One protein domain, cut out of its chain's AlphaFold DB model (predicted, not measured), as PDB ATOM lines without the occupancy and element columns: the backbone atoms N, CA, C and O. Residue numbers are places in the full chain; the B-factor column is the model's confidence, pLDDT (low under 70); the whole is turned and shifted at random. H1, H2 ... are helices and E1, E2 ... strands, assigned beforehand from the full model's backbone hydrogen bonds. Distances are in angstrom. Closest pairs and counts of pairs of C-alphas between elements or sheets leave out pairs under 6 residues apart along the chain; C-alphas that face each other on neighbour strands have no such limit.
ATOM      1  N   ALA A 525     236.582 172.449 282.046       70.81
ATOM      2  CA  ALA A 525     236.348 173.884 282.092       70.81
ATOM      3  C   ALA A 525     235.110 174.198 282.963       70.81
ATOM      4  O   ALA A 525     234.022 173.696 282.655       70.81
ATOM      5  N   PRO A 526     235.238 175.028 284.017       72.19
ATOM      6  CA  PRO A 526     234.102 175.422 284.844       72.19
ATOM      7  C   PRO A 526     233.034 176.177 284.027       72.19
ATOM      8  O   PRO A 526     233.339 176.764 282.981       72.19
ATOM      9  N   PRO A 527     231.769 176.195 284.493       74.06
ATOM     10  CA  PRO A 527     230.708 176.983 283.876       74.06
ATOM     11  C   PRO A 527     231.049 178.485 283.895       74.06
ATOM     12  O   PRO A 527     231.913 178.914 284.664       74.06
ATOM     13  N   PRO A 528     230.370 179.315 283.081       72.88
ATOM     14  CA  PRO A 528     230.564 180.762 283.098       72.88
ATOM     15  C   PRO A 528     230.130 181.356 284.448       72.88
ATOM     16  O   PRO A 528     228.954 181.641 284.667       72.88
ATOM     17  N   VAL A 529     231.101 181.537 285.341       76.88
ATOM     18  CA  VAL A 529     230.976 182.254 286.615       76.88
ATOM     19  C   VAL A 529     231.342 183.726 286.436       76.88
ATOM     20  O   VAL A 529     232.157 184.079 285.580       76.88
ATOM     21  N   SER A 530     230.723 184.584 287.244       74.75
ATOM     22  CA  SER A 530     230.879 186.040 287.199       74.75
ATOM     23  C   SER A 530     231.654 186.609 288.387       74.75
ATOM     24  O   SER A 530     232.162 187.723 288.306       74.75
ATOM     25  N   THR A 531     231.771 185.843 289.476       78.00
ATOM     26  CA  THR A 531     232.446 186.251 290.713       78.00
ATOM     27  C   THR A 531     233.389 185.174 291.248       78.00
ATOM     28  O   THR A 531     233.202 183.974 291.036       78.00
ATOM     29  N   LEU A 532     234.373 185.610 292.034       78.06
ATOM     30  CA  LEU A 532     235.330 184.745 292.729       78.06
ATOM     31  C   LEU A 532     234.638 183.747 293.673       78.06
ATOM     32  O   LEU A 532     235.029 182.583 293.767       78.06
ATOM     33  N   ARG A 533     233.555 184.185 294.328       77.94
ATOM     34  CA  ARG A 533     232.735 183.353 295.217       77.94
ATOM     35  C   ARG A 533     232.006 182.239 294.465       77.94
ATOM     36  O   ARG A 533     231.931 181.124 294.975       77.94
ATOM     37  N   GLU A 534     231.486 182.516 293.270       79.75
ATOM     38  CA  GLU A 534     230.885 181.490 292.408       79.75
ATOM     39  C   GLU A 534     231.928 180.465 291.949       79.75
ATOM     40  O   GLU A 534     231.638 179.270 291.977       79.75
ATOM     41  N   LEU A 535     233.147 180.903 291.600       82.31
ATOM     42  CA  LEU A 535     234.246 179.997 291.256       82.31
ATOM     43  C   LEU A 535     234.616 179.088 292.438       82.31
ATOM     44  O   LEU A 535     234.634 177.869 292.283       82.31
ATOM     45  N   ALA A 536     234.846 179.656 293.625       81.31
ATOM     46  CA  ALA A 536     235.195 178.887 294.821       81.31
ATOM     47  C   ALA A 536     234.112 177.851 295.176       81.31
ATOM     48  O   ALA A 536     234.413 176.663 295.321       81.31
ATOM     49  N   LEU A 537     232.842 178.270 295.247       81.00
ATOM     50  CA  LEU A 537     231.717 177.367 295.514       81.00
ATOM     51  C   LEU A 537     231.594 176.273 294.445       81.00
ATOM     52  O   LEU A 537     231.371 175.113 294.791       81.00
ATOM     53  N   TYR A 538     231.790 176.607 293.164       83.25
ATOM     54  CA  TYR A 538     231.802 175.614 292.094       83.25
ATOM     55  C   TYR A 538     232.905 174.566 292.291       83.25
ATOM     56  O   TYR A 538     232.618 173.377 292.180       83.25
ATOM     57  N   MET A 539     234.143 174.961 292.608       86.75
ATOM     58  CA  MET A 539     235.258 174.009 292.717       86.75
ATOM     59  C   MET A 539     235.067 173.025 293.881       86.75
ATOM     60  O   MET A 539     235.238 171.815 293.696       86.75
ATOM     61  N   PHE A 540     234.606 173.501 295.046       87.25
ATOM     62  CA  PHE A 540     234.258 172.617 296.163       87.25
ATOM     63  C   PHE A 540     233.027 171.738 295.862       87.25
ATOM     64  O   PHE A 540     233.074 170.535 296.138       87.25
ATOM     65  N   ASN A 541     231.966 172.263 295.231       83.75
ATOM     66  CA  ASN A 541     230.795 171.461 294.844       83.75
ATOM     67  C   ASN A 541     231.130 170.414 293.765       83.75
ATOM     68  O   ASN A 541     230.667 169.279 293.850       83.75
ATOM     69  N   ALA A 542     231.975 170.736 292.783       84.69
ATOM     70  CA  ALA A 542     232.419 169.790 291.760       84.69
ATOM     71  C   ALA A 542     233.242 168.636 292.364       84.69
ATOM     72  O   ALA A 542     233.103 167.481 291.944       84.69
ATOM     73  N   PHE A 543     234.065 168.924 293.382       88.69
ATOM     74  CA  PHE A 543     234.852 167.897 294.057       88.69
ATOM     75  C   PHE A 543     234.027 167.041 295.029       88.69
ATOM     76  O   PHE A 543     234.010 165.816 294.901       88.69
ATOM     77  N   PHE A 544     233.338 167.668 295.989       84.69
ATOM     78  CA  PHE A 544     232.646 166.981 297.089       84.69
ATOM     79  C   PHE A 544     231.194 166.619 296.751       84.69
ATOM     80  O   PHE A 544     230.780 165.482 296.994       84.69
ATOM     81  N   GLY A 545     230.458 167.521 296.100       76.88
ATOM     82  CA  GLY A 545     229.080 167.325 295.635       76.88
ATOM     83  C   GLY A 545     228.026 168.122 296.394       76.88
ATOM     84  O   GLY A 545     228.222 168.499 297.549       76.88
ATOM     85  N   ASP A 546     226.870 168.297 295.750       63.34
ATOM     86  CA  ASP A 546     225.677 168.951 296.303       63.34
ATOM     87  C   ASP A 546     225.001 168.063 297.372       63.34
ATOM     88  O   ASP A 546     223.913 167.515 297.187       63.34
ATOM     89  N   GLY A 547     225.675 167.885 298.512       50.31
ATOM     90  CA  GLY A 547     225.299 167.002 299.620       50.31
ATOM     91  C   GLY A 547     224.103 167.486 300.448       50.31
ATOM     92  O   GLY A 547     224.191 167.577 301.672       50.31
ATOM     93  N   SER A 548     222.980 167.813 299.799       43.06
ATOM     94  CA  SER A 548     221.684 168.261 300.358       43.06
ATOM     95  C   SER A 548     221.689 169.513 301.257       43.06
ATOM     96  O   SER A 548     220.629 170.004 301.639       43.06
ATOM     97  N   SER A 549     222.861 170.076 301.545       40.88
ATOM     98  CA  SER A 549     223.072 171.361 302.213       40.88
ATOM     99  C   SER A 549     223.996 172.214 301.339       40.88
ATOM    100  O   SER A 549     224.887 171.673 300.690       40.88
ATOM    101  N   LYS A 550     223.745 173.528 301.264       49.00
ATOM    102  CA  LYS A 550     224.358 174.425 300.261       49.00
ATOM    103  C   LYS A 550     225.843 174.727 300.499       49.00
ATOM    104  O   LYS A 550     226.486 175.313 299.635       49.00
ATOM    105  N   ASP A 551     226.359 174.327 301.654       62.84
ATOM    106  CA  ASP A 551     227.592 174.842 302.237       62.84
ATOM    107  C   ASP A 551     228.552 173.674 302.528       62.84
ATOM    108  O   ASP A 551     228.768 173.271 303.677       62.84
ATOM    109  N   CYS A 552     229.112 173.084 301.463       74.56
ATOM    110  CA  CYS A 552     230.280 172.206 301.600       74.56
ATOM    111  C   CYS A 552     231.504 173.018 302.062       74.56
ATOM    112  O   CYS A 552     232.266 172.554 302.908       74.56
ATOM    113  N   LEU A 553     231.617 174.256 301.567       84.62
ATOM    114  CA  LEU A 553     232.440 175.337 302.089       84.62
ATOM    115  C   LEU A 553     231.555 176.251 302.948       84.62
ATOM    116  O   LEU A 553     230.668 176.925 302.428       84.62
ATOM    117  N   GLN A 554     231.813 176.296 304.252       87.19
ATOM    118  CA  GLN A 554     231.265 177.296 305.166       87.19
ATOM    119  C   GLN A 554     232.364 178.314 305.481       87.19
ATOM    120  O   GLN A 554     233.494 177.917 305.749       87.19
ATOM    121  N   VAL A 555     232.059 179.611 305.473       87.25
ATOM    122  CA  VAL A 555     233.025 180.649 305.868       87.25
ATOM    123  C   VAL A 555     232.415 181.511 306.961       87.25
ATOM    124  O   VAL A 555     231.430 182.212 306.736       87.25
ATOM    125  N   ASP A 556     233.012 181.432 308.145       88.69
ATOM    126  CA  ASP A 556     232.646 182.239 309.308       88.69
ATOM    127  C   ASP A 556     233.687 183.355 309.495       88.69
ATOM    128  O   ASP A 556     234.815 183.233 309.012       88.69
ATOM    129  N   ALA A 557     233.344 184.427 310.218       89.69
ATOM    130  CA  ALA A 557     234.337 185.416 310.637       89.69
ATOM    131  C   ALA A 557     234.055 186.010 312.020       89.69
ATOM    132  O   ALA A 557     232.946 186.486 312.303       89.69
ATOM    133  N   ASP A 558     235.114 186.025 312.824       86.88
ATOM    134  CA  ASP A 558     235.139 186.349 314.245       86.88
ATOM    135  C   ASP A 558     236.018 187.584 314.497       86.88
ATOM    136  O   ASP A 558     236.955 187.871 313.750       86.88
ATOM    137  N   CYS A 559     235.699 188.352 315.537       84.12
ATOM    138  CA  CYS A 559     236.450 189.551 315.911       84.12
ATOM    139  C   CYS A 559     237.633 189.156 316.811       84.12
ATOM    140  O   CYS A 559     237.417 188.497 317.828       84.12
ATOM    141  N   VAL A 560     238.862 189.531 316.439       79.50
ATOM    142  CA  VAL A 560     240.097 189.159 317.167       79.50
ATOM    143  C   VAL A 560     240.657 190.333 317.962       79.50
ATOM    144  O   VAL A 560     241.094 190.162 319.096       79.50
ATOM    145  N   SER A 561     240.618 191.534 317.391       76.25
ATOM    146  CA  SER A 561     240.926 192.783 318.086       76.25
ATOM    147  C   SER A 561     239.914 193.850 317.672       76.25
ATOM    148  O   SER A 561     239.115 193.630 316.763       76.25
ATOM    149  N   LYS A 562     239.942 195.018 318.325       72.69
ATOM    150  CA  LYS A 562     239.003 196.123 318.067       72.69
ATOM    151  C   LYS A 562     238.872 196.476 316.575       72.69
ATOM    152  O   LYS A 562     237.781 196.831 316.137       72.69
ATOM    153  N   ASP A 563     239.966 196.329 315.831       77.19
ATOM    154  CA  ASP A 563     240.116 196.772 314.448       77.19
ATOM    155  C   ASP A 563     240.531 195.612 313.500       77.19
ATOM    156  O   ASP A 563     240.935 195.853 312.364       77.19
ATOM    157  N   MET A 564     240.427 194.341 313.940       80.19
ATOM    158  CA  MET A 564     240.824 193.151 313.159       80.19
ATOM    159  C   MET A 564     239.850 191.968 313.289       80.19
ATOM    160  O   MET A 564     239.536 191.491 314.385       80.19
ATOM    161  N   TRP A 565     239.455 191.422 312.138       84.50
ATOM    162  CA  TRP A 565     238.602 190.245 311.974       84.50
ATOM    163  C   TRP A 565     239.391 189.064 311.410       84.50
ATOM    164  O   TRP A 565     240.191 189.238 310.494       84.50
ATOM    165  N   LYS A 566     239.107 187.857 311.907       87.19
ATOM    166  CA  LYS A 566     239.591 186.580 311.372       87.19
ATOM    167  C   LYS A 566     238.466 185.884 310.620       87.19
ATOM    168  O   LYS A 566     237.471 185.499 311.229       87.19
ATOM    169  N   GLY A 567     238.642 185.668 309.325       88.38
ATOM    170  CA  GLY A 567     237.825 184.758 308.535       88.38
ATOM    171  C   GLY A 567     238.388 183.346 308.599       88.38
ATOM    172  O   GLY A 567     239.598 183.148 308.518       88.38
ATOM    173  N   THR A 568     237.514 182.354 308.749       89.50
ATOM    174  CA  THR A 568     237.889 180.936 308.779       89.50
ATOM    175  C   THR A 568     237.014 180.163 307.803       89.50
ATOM    176  O   THR A 568     235.814 179.990 308.033       89.50
ATOM    177  N   ALA A 569     237.622 179.672 306.726       89.50
ATOM    178  CA  ALA A 569     236.976 178.789 305.767       89.50
ATOM    179  C   ALA A 569     237.034 177.342 306.268       89.50
ATOM    180  O   ALA A 569     238.095 176.842 306.646       89.50
ATOM    181  N   LYS A 570     235.885 176.666 306.284       89.19
ATOM    182  CA  LYS A 570     235.670 175.345 306.883       89.19
ATOM    183  C   LYS A 570     235.001 174.410 305.877       89.19
ATOM    184  O   LYS A 570     233.920 174.696 305.368       89.19
ATOM    185  N   LEU A 571     235.631 173.268 305.625       88.44
ATOM    186  CA  LEU A 571     235.131 172.202 304.767       88.44
ATOM    187  C   LEU A 571     234.261 171.221 305.564       88.44
ATOM    188  O   LEU A 571     234.658 170.748 306.631       88.44
ATOM    189  N   ARG A 572     233.092 170.862 305.029       82.88
ATOM    190  CA  ARG A 572     232.165 169.905 305.645       82.88
ATOM    191  C   ARG A 572     232.513 168.458 305.273       82.88
ATOM    192  O   ARG A 572     232.069 167.937 304.253       82.88
ATOM    193  N   VAL A 573     233.278 167.789 306.134       78.00
ATOM    194  CA  VAL A 573     233.754 166.403 305.970       78.00
ATOM    195  C   VAL A 573     232.936 165.459 306.853       78.00
ATOM    196  O   VAL A 573     233.050 165.498 308.075       78.00
ATOM    197  N   LEU A 574     232.109 164.591 306.254       71.12
ATOM    198  CA  LEU A 574     231.318 163.561 306.961       71.12
ATOM    199  C   LEU A 574     230.527 164.089 308.186       71.12
ATOM    200  O   LEU A 574     230.410 163.418 309.210       71.12
ATOM    201  N   GLY A 575     229.993 165.311 308.088       70.31
ATOM    202  CA  GLY A 575     229.246 165.979 309.165       70.31
ATOM    203  C   GLY A 575     230.100 166.747 310.185       70.31
ATOM    204  O   GLY A 575     229.541 167.445 311.025       70.31
ATOM    205  N   ARG A 576     231.434 166.677 310.098       79.00
ATOM    206  CA  ARG A 576     232.370 167.554 310.820       79.00
ATOM    207  C   ARG A 576     232.709 168.786 309.975       79.00
ATOM    208  O   ARG A 576     232.604 168.747 308.752       79.00
ATOM    209  N   LEU A 577     233.158 169.858 310.626       84.56
ATOM    210  CA  LEU A 577     233.758 171.026 309.974       84.56
ATOM    211  C   LEU A 577     235.272 171.002 310.211       84.56
ATOM    212  O   LEU A 577     235.712 170.940 311.356       84.56
ATOM    213  N   VAL A 578     236.050 171.047 309.132       86.25
ATOM    214  CA  VAL A 578     237.520 171.061 309.139       86.25
ATOM    215  C   VAL A 578     237.965 172.437 308.639       86.25
ATOM    216  O   VAL A 578     237.594 172.776 307.517       86.25
ATOM    217  N   PRO A 579     238.699 173.264 309.407       89.12
ATOM    218  CA  PRO A 579     239.240 174.516 308.874       89.12
ATOM    219  C   PRO A 579     240.232 174.197 307.748       89.12
ATOM    220  O   PRO A 579     241.030 173.277 307.891       89.12
ATOM    221  N   ILE A 580     240.153 174.917 306.627       88.44
ATOM    222  CA  ILE A 580     240.991 174.692 305.433       88.44
ATOM    223  C   ILE A 580     241.739 175.941 304.945       88.44
ATOM    224  O   ILE A 580     242.647 175.815 304.124       88.44
ATOM    225  N   ALA A 581     241.361 177.129 305.427       87.62
ATOM    226  CA  ALA A 581     242.099 178.380 305.261       87.62
ATOM    227  C   ALA A 581     241.672 179.399 306.332       87.62
ATOM    228  O   ALA A 581     240.526 179.385 306.793       87.62
ATOM    229  N   GLU A 582     242.580 180.307 306.683       85.81
ATOM    230  CA  GLU A 582     242.320 181.447 307.565       85.81
ATOM    231  C   GLU A 582     242.844 182.734 306.926       85.81
ATOM    232  O   GLU A 582     243.950 182.743 306.389       85.81
ATOM    233  N   ALA A 583     242.086 183.821 307.033       83.31
ATOM    234  CA  ALA A 583     242.503 185.147 306.585       83.31
ATOM    235  C   ALA A 583     242.166 186.206 307.639       83.31
ATOM    236  O   ALA A 583     241.273 186.009 308.464       83.31
ATOM    237  N   TYR A 584     242.889 187.324 307.625       82.25
ATOM    238  CA  TYR A 584     242.764 188.383 308.624       82.25
ATOM    239  C   TYR A 584     242.644 189.731 307.910       82.25
ATOM    240  O   TYR A 584     243.457 190.038 307.041       82.25
ATOM    241  N   ALA A 585     241.635 190.529 308.266       81.69
ATOM    242  CA  ALA A 585     241.354 191.809 307.614       81.69
ATOM    243  C   ALA A 585     240.716 192.827 308.570       81.69
ATOM    244  O   ALA A 585     240.153 192.476 309.607       81.69
ATOM    245  N   VAL A 586     240.746 194.106 308.191       81.25
ATOM    246  CA  VAL A 586     240.191 195.221 308.989       81.25
ATOM    247  C   VAL A 586     238.657 195.261 309.039       81.25
ATOM    248  O   VAL A 586     238.079 196.003 309.829       81.25
ATOM    249  N   SER A 587     237.956 194.467 308.222       83.00
ATOM    250  CA  SER A 587     236.497 194.340 308.307       83.00
ATOM    251  C   SER A 587     236.021 192.907 308.076       83.00
ATOM    252  O   SER A 587     236.655 192.124 307.367       83.00
ATOM    253  N   LYS A 588     234.860 192.581 308.659       84.88
ATOM    254  CA  LYS A 588     234.261 191.243 308.598       84.88
ATOM    255  C   LYS A 588     234.036 190.737 307.168       84.88
ATOM    256  O   LYS A 588     234.172 189.542 306.937       84.88
ATOM    257  N   MET A 589     233.674 191.621 306.234       83.75
ATOM    258  CA  MET A 589     233.393 191.235 304.845       83.75
ATOM    259  C   MET A 589     234.661 190.784 304.123       83.75
ATOM    260  O   MET A 589     234.705 189.639 303.684       83.75
ATOM    261  N   HIS A 590     235.710 191.616 304.124       81.69
ATOM    262  CA  HIS A 590     237.004 191.249 303.544       81.69
ATOM    263  C   HIS A 590     237.549 189.969 304.181       81.69
ATOM    264  O   HIS A 590     237.924 189.054 303.469       81.69
ATOM    265  N   ALA A 591     237.464 189.818 305.509       82.62
ATOM    266  CA  ALA A 591     237.923 188.600 306.178       82.62
ATOM    267  C   ALA A 591     237.203 187.325 305.677       82.62
ATOM    268  O   ALA A 591     237.839 186.283 305.522       82.62
ATOM    269  N   ILE A 592     235.893 187.390 305.398       84.56
ATOM    270  CA  ILE A 592     235.125 186.282 304.795       84.56
ATOM    271  C   ILE A 592     235.542 186.049 303.338       84.56
ATOM    272  O   ILE A 592     235.678 184.902 302.912       84.56
ATOM    273  N   GLU A 593     235.723 187.118 302.569       83.12
ATOM    274  CA  GLU A 593     236.073 187.054 301.150       83.12
ATOM    275  C   GLU A 593     237.498 186.507 300.970       83.12
ATOM    276  O   GLU A 593     237.660 185.465 300.337       83.12
ATOM    277  N   ASP A 594     238.492 187.077 301.650       82.81
ATOM    278  CA  ASP A 594     239.881 186.607 301.705       82.81
ATOM    279  C   ASP A 594     239.981 185.134 302.131       82.81
ATOM    280  O   ASP A 594     240.703 184.350 301.515       82.81
ATOM    281  N   ALA A 595     239.228 184.713 303.158       85.38
ATOM    282  CA  ALA A 595     239.235 183.321 303.607       85.38
ATOM    283  C   ALA A 595     238.639 182.374 302.550       85.38
ATOM    284  O   ALA A 595     239.145 181.265 302.367       85.38
ATOM    285  N   ALA A 596     237.599 182.799 301.824       84.50
ATOM    286  CA  ALA A 596     237.036 182.032 300.714       84.50
ATOM    287  C   ALA A 596     238.022 181.931 299.535       84.50
ATOM    288  O   ALA A 596     238.224 180.837 298.999       84.50
ATOM    289  N   LEU A 597     238.674 183.038 299.172       83.88
ATOM    290  CA  LEU A 597     239.659 183.127 298.091       83.88
ATOM    291  C   LEU A 597     240.886 182.256 298.372       83.88
ATOM    292  O   LEU A 597     241.226 181.386 297.566       83.88
ATOM    293  N   LEU A 598     241.483 182.414 299.554       85.00
ATOM    294  CA  LEU A 598     242.607 181.605 300.015       85.00
ATOM    295  C   LEU A 598     242.226 180.119 300.077       85.00
ATOM    296  O   LEU A 598     242.985 179.269 299.615       85.00
ATOM    297  N   SER A 599     241.012 179.789 300.547       88.31
ATOM    298  CA  SER A 599     240.535 178.400 300.530       88.31
ATOM    299  C   SER A 599     240.471 177.820 299.118       88.31
ATOM    300  O   SER A 599     240.827 176.662 298.940       88.31
ATOM    301  N   CYS A 600     240.090 178.607 298.109       87.38
ATOM    302  CA  CYS A 600     240.090 178.172 296.715       87.38
ATOM    303  C   CYS A 600     241.525 177.956 296.202       87.38
ATOM    304  O   CYS A 600     241.842 176.887 295.673       87.38
ATOM    305  N   ARG A 601     242.406 178.942 296.428       86.88
ATOM    306  CA  ARG A 601     243.788 178.964 295.929       86.88
ATOM    307  C   ARG A 601     244.624 177.790 296.435       86.88
ATOM    308  O   ARG A 601     245.204 177.074 295.623       86.88
ATOM    309  N   GLU A 602     244.644 177.559 297.749       87.31
ATOM    310  CA  GLU A 602     245.493 176.516 298.345       87.31
ATOM    311  C   GLU A 602     244.963 175.094 298.083       87.31
ATOM    312  O   GLU A 602     245.727 174.131 298.095       87.31
ATOM    313  N   ASN A 603     243.656 174.933 297.832       90.00
ATOM    314  CA  ASN A 603     243.023 173.617 297.676       90.00
ATOM    315  C   ASN A 603     242.860 173.162 296.216       90.00
ATOM    316  O   ASN A 603     242.827 171.955 295.974       90.00
ATOM    317  N   PHE A 604     242.807 174.083 295.244       89.94
ATOM    318  CA  PHE A 604     242.656 173.759 293.817       89.94
ATOM    319  C   PHE A 604     243.720 174.378 292.878       89.94
ATOM    320  O   PHE A 604     243.380 174.740 291.745       89.94
ATOM    321  N   PRO A 605     245.014 174.474 293.257       86.50
ATOM    322  CA  PRO A 605     246.008 175.219 292.478       86.50
ATOM    323  C   PRO A 605     246.191 174.681 291.048       86.50
ATOM    324  O   PRO A 605     246.359 175.460 290.108       86.50
ATOM    325  N   TYR A 606     246.100 173.359 290.845       83.44
ATOM    326  CA  TYR A 606     246.216 172.758 289.511       83.44
ATOM    327  C   TYR A 606     245.010 173.083 288.617       83.44
ATOM    328  O   TYR A 606     245.196 173.569 287.508       83.44
ATOM    329  N   ALA A 607     243.777 172.930 289.110       82.25
ATOM    330  CA  ALA A 607     242.571 173.236 288.334       82.25
ATOM    331  C   ALA A 607     242.420 174.748 288.037       82.25
ATOM    332  O   ALA A 607     241.982 175.123 286.947       82.25
ATOM    333  N   LEU A 608     242.858 175.627 288.950       83.19
ATOM    334  CA  LEU A 608     242.982 177.071 288.694       83.19
ATOM    335  C   LEU A 608     244.034 177.370 287.608       83.19
ATOM    336  O   LEU A 608     243.792 178.200 286.728       83.19
ATOM    337  N   SER A 609     245.167 176.660 287.620       81.75
ATOM    338  CA  SER A 609     246.205 176.763 286.581       81.75
ATOM    339  C   SER A 609     245.701 176.272 285.222       81.75
ATOM    340  O   SER A 609     245.863 176.965 284.222       81.75
ATOM    341  N   CYS A 610     245.016 175.126 285.171       75.44
ATOM    342  CA  CYS A 610     244.397 174.592 283.957       75.44
ATOM    343  C   CYS A 610     243.331 175.544 283.396       75.44
ATOM    344  O   CYS A 610     243.335 175.817 282.195       75.44
ATOM    345  N   THR A 611     242.476 176.120 284.245       74.69
ATOM    346  CA  THR A 611     241.497 177.151 283.845       74.69
ATOM    347  C   THR A 611     242.200 178.386 283.268       74.69
ATOM    348  O   THR A 611     241.784 178.922 282.239       74.69
ATOM    349  N   SER A 612     243.317 178.785 283.882       71.38
ATOM    350  CA  SER A 612     244.148 179.920 283.460       71.38
ATOM    351  C   SER A 612     244.996 179.654 282.207       71.38
ATOM    352  O   SER A 612     245.420 180.616 281.579       71.38
ATOM    353  N   LEU A 613     245.219 178.394 281.813       69.12
ATOM    354  CA  LEU A 613     245.901 178.004 280.566       69.12
ATOM    355  C   LEU A 613     244.926 177.894 279.386       69.12
ATOM    356  O   LEU A 613     245.208 178.391 278.298       69.12
ATOM    357  N   HIS A 614     243.727 177.334 279.598       60.69
ATOM    358  CA  HIS A 614     242.668 177.341 278.576       60.69
ATOM    359  C   HIS A 614     242.276 178.775 278.157       60.69
ATOM    360  O   HIS A 614     241.827 178.998 277.029       60.69
ATOM    361  N   ALA A 615     242.511 179.752 279.039       50.53
ATOM    362  CA  ALA A 615     242.376 181.183 278.796       50.53
ATOM    363  C   ALA A 615     243.120 181.714 277.565       50.53
ATOM    364  O   ALA A 615     242.598 182.588 276.876       50.53
ATOM    365  N   GLU A 616     244.325 181.208 277.286       49.75
ATOM    366  CA  GLU A 616     245.197 181.748 276.231       49.75
ATOM    367  C   GLU A 616     244.586 181.531 274.832       49.75
ATOM    368  O   GLU A 616     244.862 182.280 273.898       49.75
ATOM    369  N   THR A 617     243.655 180.576 274.710       50.12
ATOM    370  CA  THR A 617     242.842 180.339 273.502       50.12
ATOM    371  C   THR A 617     241.531 181.142 273.452       50.12
ATOM    372  O   THR A 617     240.835 181.119 272.438       50.12
ATOM    373  N   ARG A 618     241.152 181.832 274.541       52.00
ATOM    374  CA  ARG A 618     239.841 182.488 274.742       52.00
ATOM    375  C   ARG A 618     239.967 183.829 275.480       52.00
ATOM    376  O   ARG A 618     239.395 184.032 276.555       52.00
ATOM    377  N   LEU A 619     240.707 184.752 274.865       48.66
ATOM    378  CA  LEU A 619     240.858 186.144 275.307       48.66
ATOM    379  C   LEU A 619     239.496 186.800 275.622       48.66
ATOM    380  O   LEU A 619     238.566 186.733 274.821       48.66
ATOM    381  N   GLY A 620     239.395 187.463 276.780       56.88
ATOM    382  CA  GLY A 620     238.212 188.234 277.194       56.88
ATOM    383  C   GLY A 620     237.140 187.477 277.995       56.88
ATOM    384  O   GLY A 620     236.091 188.047 278.286       56.88
ATOM    385  N   SER A 621     237.368 186.216 278.374       64.38
ATOM    386  CA  SER A 621     236.437 185.461 279.231       64.38
ATOM    387  C   SER A 621     236.413 185.986 280.680       64.38
ATOM    388  O   SER A 621     237.455 186.102 281.318       64.38
ATOM    389  N   VAL A 622     235.225 186.239 281.247       72.69
ATOM    390  CA  VAL A 622     235.075 186.718 282.643       72.69
ATOM    391  C   VAL A 622     235.652 185.711 283.646       72.69
ATOM    392  O   VAL A 622     236.442 186.085 284.507       72.69
ATOM    393  N   LEU A 623     235.348 184.423 283.454       72.88
ATOM    394  CA  LEU A 623     235.906 183.296 284.212       72.88
ATOM    395  C   LEU A 623     237.445 183.322 284.274       72.88
ATOM    396  O   LEU A 623     238.025 182.946 285.286       72.88
ATOM    397  N   VAL A 624     238.109 183.748 283.196       71.56
ATOM    398  CA  VAL A 624     239.576 183.814 283.133       71.56
ATOM    399  C   VAL A 624     240.110 184.911 284.036       71.56
ATOM    400  O   VAL A 624     241.064 184.668 284.766       71.56
ATOM    401  N   ASN A 625     239.496 186.094 284.009       74.31
ATOM    402  CA  ASN A 625     239.903 187.198 284.873       74.31
ATOM    403  C   ASN A 625     239.738 186.793 286.344       74.31
ATOM    404  O   ASN A 625     240.694 186.893 287.102       74.31
ATOM    405  N   VAL A 626     238.585 186.210 286.689       75.62
ATOM    406  CA  VAL A 626     238.274 185.674 288.026       75.62
ATOM    407  C   VAL A 626     239.281 184.593 288.458       75.62
ATOM    408  O   VAL A 626     239.786 184.627 289.575       75.62
ATOM    409  N   ALA A 627     239.638 183.641 287.589       75.75
ATOM    410  CA  ALA A 627     240.631 182.611 287.921       75.75
ATOM    411  C   ALA A 627     242.056 183.182 288.064       75.75
ATOM    412  O   ALA A 627     242.795 182.783 288.965       75.75
ATOM    413  N   GLN A 628     242.439 184.134 287.208       76.31
ATOM    414  CA  GLN A 628     243.731 184.816 287.296       76.31
ATOM    415  C   GLN A 628     243.825 185.736 288.519       76.31
ATOM    416  O   GLN A 628     244.922 185.925 289.028       76.31
ATOM    417  N   GLU A 629     242.713 186.282 289.001       76.81
ATOM    418  CA  GLU A 629     242.611 187.086 290.222       76.81
ATOM    419  C   GLU A 629     242.889 186.209 291.459       76.81
ATOM    420  O   GLU A 629     243.891 186.449 292.129       76.81
ATOM    421  N   VAL A 630     242.176 185.081 291.647       75.81
ATOM    422  CA  VAL A 630     242.472 184.093 292.722       75.81
ATOM    423  C   VAL A 630     243.943 183.642 292.721       75.81
ATOM    424  O   VAL A 630     244.532 183.436 293.781       75.81
ATOM    425  N   VAL A 631     244.544 183.458 291.541       75.88
ATOM    426  CA  VAL A 631     245.940 183.000 291.410       75.88
ATOM    427  C   VAL A 631     246.956 184.124 291.640       75.88
ATOM    428  O   VAL A 631     248.013 183.864 292.214       75.88
ATOM    429  N   ARG A 632     246.682 185.355 291.187       66.94
ATOM    430  CA  ARG A 632     247.639 186.471 291.259       66.94
ATOM    431  C   ARG A 632     247.600 187.240 292.565       66.94
ATOM    432  O   ARG A 632     248.620 187.848 292.876       66.94
ATOM    433  N   GLU A 633     246.473 187.291 293.277       58.31
ATOM    434  CA  GLU A 633     246.320 188.200 294.416       58.31
ATOM    435  C   GLU A 633     247.394 187.971 295.499       58.31
ATOM    436  O   GLU A 633     247.399 186.935 296.177       58.31
ATOM    437  N   PRO A 634     248.302 188.948 295.712       47.91
ATOM    438  CA  PRO A 634     249.325 188.877 296.750       47.91
ATOM    439  C   PRO A 634     248.809 189.430 298.089       47.91
ATOM    440  O   PRO A 634     249.576 189.551 299.040       47.91
ATOM    441  N   HIS A 635     247.534 189.831 298.146       46.12
ATOM    442  CA  HIS A 635     246.974 190.683 299.194       46.12
ATOM    443  C   HIS A 635     246.346 189.935 300.369       46.12
ATOM    444  O   HIS A 635     246.014 190.587 301.356       46.12
ATOM    445  N   PHE A 636     246.260 188.599 300.333       51.09
ATOM    446  CA  PHE A 636     245.989 187.819 301.545       51.09
ATOM    447  C   PHE A 636     247.153 188.031 302.503       51.09
ATOM    448  O   PHE A 636     248.213 187.413 302.365       51.09
ATOM    449  N   VAL A 637     246.968 188.962 303.439       46.66
ATOM    450  CA  VAL A 637     248.000 189.350 304.387       46.66
ATOM    451  C   VAL A 637     248.284 188.135 305.254       46.66
ATOM    452  O   VAL A 637     247.504 187.781 306.139       46.66
ATOM    453  N   THR A 638     249.392 187.457 304.953       47.66
ATOM    454  CA  THR A 638     249.846 186.301 305.720       47.66
ATOM    455  C   THR A 638     249.906 186.689 307.186       47.66
ATOM    456  O   THR A 638     250.328 187.801 307.511       47.66
ATOM    457  N   VAL A 639     249.510 185.769 308.069       50.00
ATOM    458  CA  VAL A 639     249.428 186.019 309.518       50.00
ATOM    459  C   VAL A 639     250.681 186.723 310.036       50.00
ATOM    460  O   VAL A 639     250.558 187.675 310.790       50.00
ATOM    461  N   ALA A 640     251.863 186.332 309.550       43.47
ATOM    462  CA  ALA A 640     253.130 186.997 309.834       43.47
ATOM    463  C   ALA A 640     253.114 188.514 309.571       43.47
ATOM    464  O   ALA A 640     253.473 189.265 310.463       43.47
ATOM    465  N   SER A 641     252.668 188.984 308.401       45.47
ATOM    466  CA  SER A 641     252.734 190.406 308.019       45.47
ATOM    467  C   SER A 641     251.589 191.266 308.574       45.47
ATOM    468  O   SER A 641     251.754 192.481 308.721       45.47
ATOM    469  N   LEU A 642     250.457 190.663 308.968       50.09
ATOM    470  CA  LEU A 642     249.452 191.361 309.782       50.09
ATOM    471  C   LEU A 642     249.833 191.340 311.267       50.09
ATOM    472  O   LEU A 642     249.678 192.359 311.919       50.09
ATOM    473  N   GLN A 643     250.427 190.259 311.787       49.44
ATOM    474  CA  GLN A 643     251.046 190.248 313.118       49.44
ATOM    475  C   GLN A 643     252.284 191.146 313.196       49.44
ATOM    476  O   GLN A 643     252.588 191.617 314.275       49.44
ATOM    477  N   GLU A 644     252.994 191.422 312.105       47.16
ATOM    478  CA  GLU A 644     254.121 192.360 312.076       47.16
ATOM    479  C   GLU A 644     253.614 193.804 312.151       47.16
ATOM    480  O   GLU A 644     254.056 194.564 313.008       47.16
ATOM    481  N   LYS A 645     252.584 194.157 311.367       44.09
ATOM    482  CA  LYS A 645     251.884 195.450 311.485       44.09
ATOM    483  C   LYS A 645     251.182 195.617 312.837       44.09
ATOM    484  O   LYS A 645     251.313 196.665 313.458       44.09
ATOM    485  N   GLN A 646     250.476 194.592 313.311       46.38
ATOM    486  CA  GLN A 646     249.787 194.596 314.602       46.38
ATOM    487  C   GLN A 646     250.790 194.573 315.761       46.38
ATOM    488  O   GLN A 646     250.553 195.260 316.737       46.38
ATOM    489  N   LYS A 647     251.948 193.902 315.652       45.44
ATOM    490  CA  LYS A 647     253.053 194.062 316.613       45.44
ATOM    491  C   LYS A 647     253.582 195.483 316.595       45.44
ATOM    492  O   LYS A 647     253.737 196.033 317.665       45.44
ATOM    493  N   VAL A 648     253.831 196.098 315.439       42.62
ATOM    494  CA  VAL A 648     254.271 197.504 315.392       42.62
ATOM    495  C   VAL A 648     253.244 198.418 316.082       42.62
ATOM    496  O   VAL A 648     253.641 199.240 316.899       42.62
ATOM    497  N   VAL A 649     251.943 198.212 315.845       45.59
ATOM    498  CA  VAL A 649     250.840 198.980 316.461       45.59
ATOM    499  C   VAL A 649     250.599 198.646 317.944       45.59
ATOM    500  O   VAL A 649     250.201 199.521 318.708       45.59
ATOM    501  N   ASP A 650     250.839 197.410 318.383       39.53
ATOM    502  CA  ASP A 650     250.658 196.988 319.776       39.53
ATOM    503  C   ASP A 650     251.925 197.224 320.614       39.53
ATOM    504  O   ASP A 650     251.820 197.432 321.818       39.53
ATOM    505  N   ILE A 651     253.113 197.274 320.004       46.75
ATOM    506  CA  ILE A 651     254.359 197.742 320.630       46.75
ATOM    507  C   ILE A 651     254.244 199.245 320.898       46.75
ATOM    508  O   ILE A 651     254.524 199.666 322.016       46.75
ATOM    509  N   THR A 652     253.721 200.046 319.961       45.97
ATOM    510  CA  THR A 652     253.427 201.473 320.213       45.97
ATOM    511  C   THR A 652     252.222 201.719 321.134       45.97
ATOM    512  O   THR A 652     251.872 202.874 321.372       45.97
ATOM    513  N   ARG A 653     251.573 200.670 321.668       42.50
ATOM    514  CA  ARG A 653     250.363 200.791 322.505       42.50
ATOM    515  C   ARG A 653     250.437 200.101 323.869       42.50
ATOM    516  O   ARG A 653     249.769 200.552 324.794       42.50
ATOM    517  N   ASN A 654     251.208 199.019 323.984       41.09
ATOM    518  CA  ASN A 654     251.268 198.143 325.159       41.09
ATOM    519  C   ASN A 654     252.704 197.851 325.642       41.09
ATOM    520  O   ASN A 654     252.862 197.134 326.633       41.09
TER     521      ASN A 654
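This is residues 525 to 654 of the 745 residues of an uncharacterized protein of Trypanosoma rangeli (UniProt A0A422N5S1). A strongly twisted sheet of three strands has one helix, H2, packed over one face, and near the last part of H2 a cluster of crossed helices gathers, with H4 touching H1, H2 and H3. The last helix, H5, starts by edge strand E3 and runs away from the cluster, so that its residues 647 to 654 stick out free. The printed part has 130 residues with five named helices and three named strands, in the order H1 E1 E2 E3 H2 H3 H4 H5; the sheet's order is E1 E2 E3, antiparallel throughout, and the class is mixed, helices and strands. The whole is only just compact, close to loose, with a radius of gyration of the C-alphas of 16.3 A, and its spans of 54 by 37 by 20 A make an outline only just flat.

Start with H1, residues 532 to 544, which only grazes the sheet of E1, residues 553 to 561, E2, residues 564 to 573, and E3, residues 576 to 585, with its residues 536 to 544. The three strands form a meander, each the antiparallel neighbour of the one before, and E1 and E2 make a hairpin, as do E2 and E3. Between E1 and E2 look at N 554 and O 570, 2.9 A apart and within hydrogen-bond range; between E2 and E3 look at N 567 and O 583, 2.8 A. E3 bends by 58 degrees at residue 580. H2, residues 588 to 603, is on the sheet at a height over the sheet of 6.2 A, two layers with the helix on one face; it lies over E2 and E3, and its closest C-alphas to E3 are those of Ala 583 and Ala 595, 4.8 A. On the local plane its line and that of E3 stand at 59 degrees, slantwise to the strands, but only just. H1 touches residues 593 to 600 of H2 at a steep tilt of 46 degrees, the same way, closest at the C-alphas of Ala 536 and Cys 600, 5.3 A. H3, residues 605 to 617, touches the hub H4, residues 622 to 632, at a steep tilt of 47 degrees, opposite ways; their closest C-alphas are those of Ala 615 and Val 624, 5.8 A. H4 touches H2 about perpendicular, at 87 degrees, with the C-alphas of Leu 597 and Val 630 closest, 6.1 A. H4 also touches H1, about perpendicular at 86 degrees, closest at the C-alphas of Leu 532 and Val 626, 5.6 A. H5, residues 639 to 654, touches no helix and only grazes the sheet with its residues 639 to 646. Every O i to N i+4 pair is within hydrogen-bond range in H1, H2, H4 and H5; in H3 it is 7 of 9.

Find C-alpha 532 at (235.330, 184.745, 292.729); from there H1 runs 18.5 A to residue 544. E1, residues 553 to 561, is 25.1 A long, E2, residues 564 to 573, 28.6 A, and E3, residues 576 to 585, 26.1 A. Find C-alpha 588 at (234.261, 191.243, 308.598), where H2 begins, to run 22.5 A to residue 603. H3 covers residues 605 to 617 and H4 residues 622 to 632. H5 runs 19.9 A from residue 639, with a kink of 30 degrees near residue 648, and ends at C-alpha 654, (251.268, 198.143, 325.159).

The two C-alphas farthest apart are those of Thr 617 and Asn 654, 55.3 A. The printed part has no cut and no long link. Without residues 647 to 654 the body spans 46 by 34 by 20 A. The mean pLDDT of the printed part is 72.4; look for values under 70 at residues 546 to 551, 613 to 621 and 632 to 654, with H5 at a mean of 45.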